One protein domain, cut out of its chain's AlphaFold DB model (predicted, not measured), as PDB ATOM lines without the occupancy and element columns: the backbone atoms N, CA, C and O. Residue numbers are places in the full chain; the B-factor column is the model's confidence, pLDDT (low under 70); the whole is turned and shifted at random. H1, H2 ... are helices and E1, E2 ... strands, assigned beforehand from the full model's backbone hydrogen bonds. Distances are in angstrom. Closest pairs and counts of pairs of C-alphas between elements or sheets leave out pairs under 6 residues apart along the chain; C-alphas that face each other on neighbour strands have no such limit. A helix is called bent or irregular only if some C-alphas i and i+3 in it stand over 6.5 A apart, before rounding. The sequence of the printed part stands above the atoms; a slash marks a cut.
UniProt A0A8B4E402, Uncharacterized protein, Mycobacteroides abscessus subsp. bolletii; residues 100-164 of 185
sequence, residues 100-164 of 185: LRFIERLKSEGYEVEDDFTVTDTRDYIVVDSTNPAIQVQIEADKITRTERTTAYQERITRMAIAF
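This is residues 100 to 164 of the 185 residues of an uncharacterized protein of Mycobacteroides abscessus subsp. bolletii (UniProt A0A8B4E402). One long helix, H2, makes the long axis of the model; a small two-stranded hairpin, E1 and E2, packs with E2 on residues 143 to 158 of H2, and a short helix, H1, packs on E1 and runs nearly in line with H2 but the opposite way, close to it but not clearly touching. After the hairpin, the long link of residues 122 to 132 runs to the far end of H2, where residues 128 to 134 stand free and the chain folds back into the helix. The printed part has 65 residues, with two named helices and two named strands in the order H1, E1, E2, H2; the sheet has the order E1 - E2 and is antiparallel, and the class is mostly helix. The whole is loose, with a radius of gyration of the C-alphas of 14.5 A, and its outline is a rod with spans of 49 by 16 by 16 A.

H1, residues 100 to 108, is followed by a tight link of two residues to E1, residues 111 to 113. The closest C-alphas of H1 and E1 are those of Ile 103 and Val 113, 6.8 A apart, and their centres are 8.3 A apart. A tight link of five residues joins E1 to E2, residues 119 to 121, and the two strands form a hairpin. They are antiparallel neighbours, with 155 degrees between their N-to-C directions. The C-alphas of 111 and 121 face each other at 4.6 A, and those of 113 and 119 at 4.8 A. Across the pair, N 112 and O 120 are within hydrogen-bond range at 2.8 A, and N 120 and O 112 at 2.9 A. H1 and E2 are near each other, with 7 pairs of C-alphas within 10 A. A long link of 11 residues leads from E2 to H2, residues 133 to 164. E2 and H2 have 7 pairs of C-alphas within 8 A; the closest are those of Val 119 and Gln 154, 5.7 A apart, and the centres are 8.2 A apart. E1 and H2 are near each other, with 5 pairs of C-alphas within 10 A. H1 and H2 are close but not clearly touching, with 2 pairs of C-alphas within 8 A; the closest are those of Phe 102 and Ile 157, 7.7 A apart. Their lines stand at a shallow tilt of 13 degrees, and they run opposite ways, with 14.5 A from centre to centre. In both H1 and H2, every O i to N i+4 pair is within hydrogen-bond range.

H1 begins at C-alpha 100, at (-7.607, 55.220, 12.313), and measures 12.4 A from its first to its last C-alpha, that of Ser 108. E1 runs from Tyr 111 to Val 113 and E2 from Val 119 to Asp 121, each with three residues. C-alpha 119, where E2 begins, is at (-11.936, 54.719, 25.256). H2 begins at Pro 133, with its C-alpha at (-12.035, 31.262, 44.323), and ends at Phe 164, with its C-alpha at (-3.293, 66.060, 14.786). It has 32 residues and measures 46.5 A from first to last C-alpha, and it is not bent.

The two C-alphas farthest apart are those of Thr 131 and Phe 164, at 48.9 A, while the first and last printed C-alphas, those of Leu 100 and Phe 164, are 11.9 A apart. The printed part has no cut. The link from E2 to H2 is long, and the other two are tight. The mean pLDDT of the printed part is 91.3; residues 127 to 130, in the long link, are under 70, which is low confidence.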
ATOM      1  N   LEU A 100      -6.596  56.171  12.781       95.94
ATOM      2  CA  LEU A 100      -7.607  55.220  12.313       95.94
ATOM      3  C   LEU A 100      -7.188  53.770  12.572       95.94
ATOM      4  O   LEU A 100      -7.945  53.010  13.171       95.94
ATOM      5  N   ARG A 101      -5.943  53.409  12.238       97.19
ATOM      6  CA  ARG A 101      -5.411  52.065  12.522       97.19
ATOM      7  C   ARG A 101      -5.366  51.749  14.015       97.19
ATOM      8  O   ARG A 101      -5.543  50.598  14.410       97.19
ATOM      9  N   PHE A 102      -5.094  52.745  14.860       97.56
ATOM     10  CA  PHE A 102      -5.112  52.543  16.304       97.56
ATOM     11  C   PHE A 102      -6.539  52.310  16.814       97.56
ATOM     12  O   PHE A 102      -6.749  51.363  17.565       97.56
ATOM     13  N   ILE A 103      -7.520  53.081  16.339       97.31
ATOM     14  CA  ILE A 103      -8.943  52.888  16.661       97.31
ATOM     15  C   ILE A 103      -9.432  51.508  16.210       97.31
ATOM     16  O   ILE A 103     -10.065  50.796  16.987       97.31
ATOM     17  N   GLU A 104      -9.112  51.088  14.983       97.69
ATOM     18  CA  GLU A 104      -9.454  49.752  14.474       97.69
ATOM     19  C   GLU A 104      -8.881  48.644  15.360       97.69
ATOM     20  O   GLU A 104      -9.573  47.680  15.700       97.69
ATOM     21  N   ARG A 105      -7.627  48.807  15.793       97.69
ATOM     22  CA  ARG A 105      -6.996  47.881  16.729       97.69
ATOM     23  C   ARG A 105      -7.739  47.845  18.067       97.69
ATOM     24  O   ARG A 105      -8.025  46.749  18.542       97.69
ATOM     25  N   LEU A 106      -8.075  48.992  18.657       97.62
ATOM     26  CA  LEU A 106      -8.836  49.055  19.914       97.62
ATOM     27  C   LEU A 106     -10.173  48.312  19.793       97.62
ATOM     28  O   LEU A 106     -10.471  47.445  20.614       97.62
ATOM     29  N   LYS A 107     -10.908  48.550  18.702       96.56
ATOM     30  CA  LYS A 107     -12.164  47.846  18.399       96.56
ATOM     31  C   LYS A 107     -11.973  46.333  18.299       96.56
ATOM     32  O   LYS A 107     -12.753  45.578  18.874       96.56
ATOM     33  N   SER A 108     -10.899  45.875  17.653       96.75
ATOM     34  CA  SER A 108     -10.575  44.443  17.572       96.75
ATOM     35  C   SER A 108     -10.234  43.802  18.927       96.75
ATOM     36  O   SER A 108     -10.407  42.597  19.100       96.75
ATOM     37  N   GLU A 109      -9.776  44.595  19.901       95.25
ATOM     38  CA  GLU A 109      -9.419  44.143  21.251       95.25
ATOM     39  C   GLU A 109     -10.595  44.211  22.258       95.25
ATOM     40  O   GLU A 109     -10.433  43.866  23.438       95.25
ATOM     41  N   GLY A 110     -11.788  44.604  21.795       95.69
ATOM     42  CA  GLY A 110     -12.993  44.733  22.619       95.69
ATOM     43  C   GLY A 110     -13.072  46.060  23.373       95.69
ATOM     44  O   GLY A 110     -13.459  46.072  24.539       95.69
ATOM     45  N   TYR A 111     -12.647  47.145  22.727       97.44
ATOM     46  CA  TYR A 111     -12.822  48.508  23.217       97.44
ATOM     47  C   TYR A 111     -13.695  49.310  22.253       97.44
ATOM     48  O   TYR A 111     -13.610  49.150  21.036       97.44
ATOM     49  N   GLU A 112     -14.496  50.211  22.796       97.19
ATOM     50  CA  GLU A 112     -15.228  51.223  22.044       97.19
ATOM     51  C   GLU A 112     -14.475  52.555  22.108       97.19
ATOM     52  O   GLU A 112     -13.779  52.834  23.085       97.19
ATOM     53  N   VAL A 113     -14.567  53.338  21.033       97.12
ATOM     54  CA  VAL A 113     -13.972  54.674  20.938       97.12
ATOM     55  C   VAL A 113     -15.049  55.626  20.437       97.12
ATOM     56  O   VAL A 113     -15.561  55.416  19.334       97.12
ATOM     57  N   GLU A 114     -15.377  56.626  21.249       96.31
ATOM     58  CA  GLU A 114     -16.354  57.676  20.938       96.31
ATOM     59  C   GLU A 114     -15.732  58.806  20.095       96.31
ATOM     60  O   GLU A 114     -14.516  58.848  19.881       96.31
ATOM     61  N   ASP A 115     -16.563  59.734  19.609       92.62
ATOM     62  CA  ASP A 115     -16.133  60.851  18.750       92.62
ATOM     63  C   ASP A 115     -15.164  61.818  19.457       92.62
ATOM     64  O   ASP A 115     -14.336  62.455  18.808       92.62
ATOM     65  N   ASP A 116     -15.224  61.901  20.789       93.50
ATOM     66  CA  ASP A 116     -14.306  62.687  21.622       93.50
ATOM     67  C   ASP A 116     -13.015  61.925  21.998       93.50
ATOM     68  O   ASP A 116     -12.211  62.399  22.805       93.50
ATOM     69  N   PHE A 117     -12.802  60.751  21.393       94.62
ATOM     70  CA  PHE A 117     -11.708  59.819  21.667       94.62
ATOM     71  C   PHE A 117     -11.730  59.180  23.064       94.62
ATOM     72  O   PHE A 117     -10.703  58.651  23.509       94.62
ATOM     73  N   THR A 118     -12.872  59.177  23.756       97.31
ATOM     74  CA  THR A 118     -13.057  58.391  24.982       97.31
ATOM     75  C   THR A 118     -12.986  56.897  24.671       97.31
ATOM     76  O   THR A 118     -13.669  56.404  23.773       97.31
ATOM     77  N   VAL A 119     -12.142  56.166  25.407       97.69
ATOM     78  CA  VAL A 119     -11.936  54.719  25.256       97.69
ATOM     79  C   VAL A 119     -12.646  53.969  26.377       97.69
ATOM     80  O   VAL A 119     -12.297  54.117  27.550       97.69
ATOM     81  N   THR A 120     -13.569  53.083  26.008       96.56
ATOM     82  CA  THR A 120     -14.330  52.264  26.959       96.56
ATOM     83  C   THR A 120     -14.075  50.782  26.724       96.56
ATOM     84  O   THR A 120     -14.114  50.298  25.596       96.56
ATOM     85  N   ASP A 121     -13.802  50.036  27.794       95.44
ATOM     86  CA  ASP A 121     -13.717  48.577  27.733       95.44
ATOM     87  C   ASP A 121     -15.120  47.966  27.652       95.44
ATOM     88  O   ASP A 121     -15.942  48.181  28.540       95.44
ATOM     89  N   THR A 122     -15.394  47.180  26.609       93.62
ATOM     90  CA  THR A 122     -16.703  46.540  26.404       93.62
ATOM     91  C   THR A 122     -16.735  45.093  26.898       93.62
ATOM     92  O   THR A 122     -17.679  44.354  26.607       93.62
ATOM     93  N   ARG A 123     -15.681  44.626  27.579       88.38
ATOM     94  CA  ARG A 123     -15.594  43.257  28.096       88.38
ATOM     95  C   ARG A 123     -16.623  43.037  29.204       88.38
ATOM     96  O   ARG A 123     -16.505  43.588  30.293       88.38
ATOM     97  N   ASP A 124     -17.568  42.140  28.946       83.75
ATOM     98  CA  ASP A 124     -18.502  41.654  29.959       83.75
ATOM     99  C   ASP A 124     -18.017  40.325  30.567       83.75
ATOM    100  O   ASP A 124     -17.583  39.409  29.859       83.75
ATOM    101  N   TYR A 125     -18.082  40.217  31.894       76.69
ATOM    102  CA  TYR A 125     -17.693  39.024  32.644       76.69
ATOM    103  C   TYR A 125     -18.947  38.281  33.108       76.69
ATOM    104  O   TYR A 125     -19.437  38.484  34.218       76.69
ATOM    105  N   ILE A 126     -19.441  37.357  32.283       71.50
ATOM    106  CA  ILE A 126     -20.513  36.442  32.693       71.50
ATOM    107  C   ILE A 126     -19.910  35.356  33.598       71.50
ATOM    108  O   ILE A 126     -19.215  34.450  33.133       71.50
ATOM    109  N   VAL A 127     -20.158  35.440  34.908       65.81
ATOM    110  CA  VAL A 127     -19.630  34.479  35.892       65.81
ATOM    111  C   VAL A 127     -20.548  33.255  35.980       65.81
ATOM    112  O   VAL A 127     -21.613  33.314  36.586       65.81
ATOM    113  N   VAL A 128     -20.133  32.133  35.381       61.69
ATOM    114  CA  VAL A 128     -20.915  30.874  35.350       61.69
ATOM    115  C   VAL A 128     -20.760  30.036  36.633       61.69
ATOM    116  O   VAL A 128     -21.654  29.266  36.970       61.69
ATOM    117  N   ASP A 129     -19.671  30.209  37.391       64.19
ATOM    118  CA  ASP A 129     -19.449  29.555  38.691       64.19
ATOM    119  C   ASP A 129     -18.797  30.542  39.670       64.19
ATOM    120  O   ASP A 129     -17.573  30.669  39.758       64.19
ATOM    121  N   SER A 130     -19.636  31.283  40.396       63.88
ATOM    122  CA  SER A 130     -19.205  32.297  41.363       63.88
ATOM    123  C   SER A 130     -18.631  31.706  42.653       63.88
ATOM    124  O   SER A 130     -18.264  32.466  43.543       63.88
ATOM    125  N   THR A 131     -18.566  30.381  42.790       75.06
ATOM    126  CA  THR A 131     -18.114  29.699  44.011       75.06
ATOM    127  C   THR A 131     -16.666  29.227  43.960       75.06
ATOM    128  O   THR A 131     -16.124  28.879  45.008       75.06
ATOM    129  N   ASN A 132     -16.011  29.252  42.794       84.94
ATOM    130  CA  ASN A 132     -14.606  28.875  42.652       84.94
ATOM    131  C   ASN A 132     -13.666  30.082  42.892       84.94
ATOM    132  O   ASN A 132     -13.581  30.968  42.034       84.94
ATOM    133  N   PRO A 133     -12.896  30.120  44.001       85.00
ATOM    134  CA  PRO A 133     -12.035  31.262  44.323       85.00
ATOM    135  C   PRO A 133     -10.918  31.497  43.299       85.00
ATOM    136  O   PRO A 133     -10.522  32.636  43.075       85.00
ATOM    137  N   ALA A 134     -10.423  30.442  42.640       86.62
ATOM    138  CA  ALA A 134      -9.383  30.584  41.623       86.62
ATOM    139  C   ALA A 134      -9.903  31.326  40.379       86.62
ATOM    140  O   ALA A 134      -9.182  32.137  39.801       86.62
ATOM    141  N   ILE A 135     -11.169  31.099  40.004       85.56
ATOM    142  CA  ILE A 135     -11.820  31.813  38.896       85.56
ATOM    143  C   ILE A 135     -12.012  33.288  39.258       85.56
ATOM    144  O   ILE A 135     -11.727  34.157  38.437       85.56
ATOM    145  N   GLN A 136     -12.425  33.586  40.495       84.94
ATOM    146  CA  GLN A 136     -12.574  34.969  40.958       84.94
ATOM    147  C   GLN A 136     -11.247  35.737  40.918       84.94
ATOM    148  O   GLN A 136     -11.202  36.837  40.377       84.94
ATOM    149  N   VAL A 137     -10.157  35.144  41.418       89.12
ATOM    150  CA  VAL A 137      -8.822  35.768  41.373       89.12
ATOM    151  C   VAL A 137      -8.400  36.068  39.932       89.12
ATOM    152  O   VAL A 137      -7.883  37.148  39.661       89.12
ATOM    153  N   GLN A 138      -8.651  35.148  38.997       88.56
ATOM    154  CA  GLN A 138      -8.308  35.351  37.590       88.56
ATOM    155  C   GLN A 138      -9.136  36.470  36.937       88.56
ATOM    156  O   GLN A 138      -8.589  37.239  36.148       88.56
ATOM    157  N   ILE A 139     -10.429  36.574  37.264       88.88
ATOM    158  CA  ILE A 139     -11.305  37.647  36.772       88.88
ATOM    159  C   ILE A 139     -10.840  39.002  37.304       88.88
ATOM    160  O   ILE A 139     -10.714  39.943  36.527       88.88
ATOM    161  N   GLU A 140     -10.545  39.110  38.600       89.50
ATOM    162  CA  GLU A 140     -10.076  40.371  39.184       89.50
ATOM    163  C   GLU A 140      -8.703  40.780  38.630       89.50
ATOM    164  O   GLU A 140      -8.492  41.948  38.311       89.50
ATOM    165  N   ALA A 141      -7.791  39.825  38.414       91.00
ATOM    166  CA  ALA A 141      -6.512  40.097  37.759       91.00
ATOM    167  C   ALA A 141      -6.685  40.604  36.313       91.00
ATOM    168  O   ALA A 141      -5.986  41.530  35.889       91.00
ATOM    169  N   ASP A 142      -7.627  40.031  35.556       90.88
ATOM    170  CA  ASP A 142      -7.929  40.478  34.192       90.88
ATOM    171  C   ASP A 142      -8.587  41.867  34.186       90.88
ATOM    172  O   ASP A 142      -8.168  42.723  33.413       90.88
ATOM    173  N   LYS A 143      -9.525  42.150  35.103       90.19
ATOM    174  CA  LYS A 143     -10.130  43.486  35.263       90.19
ATOM    175  C   LYS A 143      -9.090  44.565  35.542       90.19
ATOM    176  O   LYS A 143      -9.131  45.623  34.915       90.19
ATOM    177  N   ILE A 144      -8.150  44.302  36.455       92.38
ATOM    178  CA  ILE A 144      -7.040  45.222  36.745       92.38
ATOM    179  C   ILE A 144      -6.215  45.449  35.476       92.38
ATOM    180  O   ILE A 144      -6.024  46.591  35.061       92.38
ATOM    181  N   THR A 145      -5.815  44.367  34.802       94.00
ATOM    182  CA  THR A 145      -5.029  44.439  33.561       94.00
ATOM    183  C   THR A 145      -5.746  45.243  32.475       94.00
ATOM    184  O   THR A 145      -5.129  46.053  31.783       94.00
ATOM    185  N   ARG A 146      -7.054  45.032  32.293       94.25
ATOM    186  CA  ARG A 146      -7.839  45.758  31.291       94.25
ATOM    187  C   ARG A 146      -8.038  47.220  31.672       94.25
ATOM    188  O   ARG A 146      -7.928  48.055  30.786       94.25
ATOM    189  N   THR A 147      -8.210  47.531  32.956       94.25
ATOM    190  CA  THR A 147      -8.280  48.912  33.463       94.25
ATOM    191  C   THR A 147      -6.983  49.670  33.177       94.25
ATOM    192  O   THR A 147      -7.016  50.771  32.631       94.25
ATOM    193  N   GLU A 148      -5.828  49.064  33.465       95.56
ATOM    194  CA  GLU A 148      -4.516  49.641  33.138       95.56
ATOM    195  C   GLU A 148      -4.349  49.858  31.627       95.56
ATOM    196  O   GLU A 148      -3.852  50.902  31.194       95.56
ATOM    197  N   ARG A 149      -4.809  48.905  30.806       95.75
ATOM    198  CA  ARG A 149      -4.810  49.050  29.342       95.75
ATOM    199  C   ARG A 149      -5.719  50.172  28.865       95.75
ATOM    200  O   ARG A 149      -5.281  50.925  28.003       95.75
ATOM    201  N   THR A 150      -6.927  50.310  29.412       96.88
ATOM    202  CA  THR A 150      -7.845  51.407  29.072       96.88
ATOM    203  C   THR A 150      -7.166  52.748  29.301       96.88
ATOM    204  O   THR A 150      -7.132  53.567  28.389       96.88
ATOM    205  N   THR A 151      -6.527  52.939  30.458       97.44
ATOM    206  CA  THR A 151      -5.771  54.164  30.757       97.44
ATOM    207  C   THR A 151      -4.649  54.398  29.746       97.44
ATOM    208  O   THR A 151      -4.551  55.477  29.165       97.44
ATOM    209  N   ALA A 152      -3.832  53.380  29.458       97.81
ATOM    210  CA  ALA A 152      -2.741  53.507  28.491       97.81
ATOM    211  C   ALA A 152      -3.238  53.794  27.057       97.81
ATOM    212  O   ALA A 152      -2.588  54.514  26.291       97.81
ATOM    213  N   TYR A 153      -4.383  53.229  26.675       98.06
ATOM    214  CA  TYR A 153      -5.027  53.470  25.388       98.06
ATOM    215  C   TYR A 153      -5.620  54.869  25.300       98.06
ATOM    216  O   TYR A 153      -5.378  55.540  24.294       98.06
ATOM    217  N   GLN A 154      -6.267  55.339  26.366       98.25
ATOM    218  CA  GLN A 154      -6.749  56.707  26.490       98.25
ATOM    219  C   GLN A 154      -5.598  57.711  26.336       98.25
ATOM    220  O   GLN A 154      -5.629  58.572  25.462       98.25
ATOM    221  N   GLU A 155      -4.517  57.556  27.103       98.12
ATOM    222  CA  GLU A 155      -3.348  58.444  27.015       98.12
ATOM    223  C   GLU A 155      -2.723  58.460  25.616       98.12
ATOM    224  O   GLU A 155      -2.217  59.482  25.139       98.12
ATOM    225  N   ARG A 156      -2.703  57.307  24.943       97.94
ATOM    226  CA  ARG A 156      -2.142  57.204  23.599       97.94
ATOM    227  C   ARG A 156      -3.031  57.880  22.561       97.94
ATOM    228  O   ARG A 156      -2.488  58.638  21.759       97.94
ATOM    229  N   ILE A 157      -4.337  57.612  22.551       97.19
ATOM    230  CA  ILE A 157      -5.237  58.202  21.553       97.19
ATOM    231  C   ILE A 157      -5.331  59.716  21.732       97.19
ATOM    232  O   ILE A 157      -5.202  60.441  20.750       97.19
ATOM    233  N   THR A 158      -5.387  60.200  22.977       96.88
ATOM    234  CA  THR A 158      -5.375  61.635  23.285       96.88
ATOM    235  C   THR A 158      -4.097  62.305  22.783       96.88
ATOM    236  O   THR A 158      -4.169  63.341  22.132       96.88
ATOM    237  N   ARG A 159      -2.913  61.701  22.977       97.50
ATOM    238  CA  ARG A 159      -1.665  62.252  22.407       97.50
ATOM    239  C   ARG A 159      -1.673  62.305  20.881       97.50
ATOM    240  O   ARG A 159      -1.102  63.224  20.305       97.50
ATOM    241  N   MET A 160      -2.272  61.315  20.222       97.06
ATOM    242  CA  MET A 160      -2.361  61.301  18.761       97.06
ATOM    243  C   MET A 160      -3.346  62.358  18.246       97.06
ATOM    244  O   MET A 160      -3.031  63.023  17.262       97.06
ATOM    245  N   ALA A 161      -4.478  62.547  18.931       93.56
ATOM    246  CA  ALA A 161      -5.447  63.600  18.637       93.56
ATOM    247  C   ALA A 161      -4.840  65.001  18.824       93.56
ATOM    248  O   ALA A 161      -4.918  65.819  17.913       93.56
ATOM    249  N   ILE A 162      -4.124  65.239  19.931       95.19
ATOM    250  CA  ILE A 162      -3.399  66.501  20.165       95.19
ATOM    251  C   ILE A 162      -2.391  66.762  19.040       95.19
ATOM    252  O   ILE A 162      -2.365  67.848  18.478       95.19
ATOM    253  N   ALA A 163      -1.595  65.763  18.648       94.69
ATOM    254  CA  ALA A 163      -0.622  65.937  17.567       94.69
ATOM    255  C   ALA A 163      -1.278  66.242  16.202       94.69
ATOM    256  O   ALA A 163      -0.670  66.899  15.353       94.69
ATOM    257  N   PHE A 164      -2.494  65.741  15.969       92.50
ATOM    258  CA  PHE A 164      -3.293  66.060  14.786       92.50
ATOM    259  C   PHE A 164      -3.760  67.524  14.826       92.50
ATOM    260  O   PHE A 164      -3.517  68.264  13.875       92.50
TER     261      PHE A 164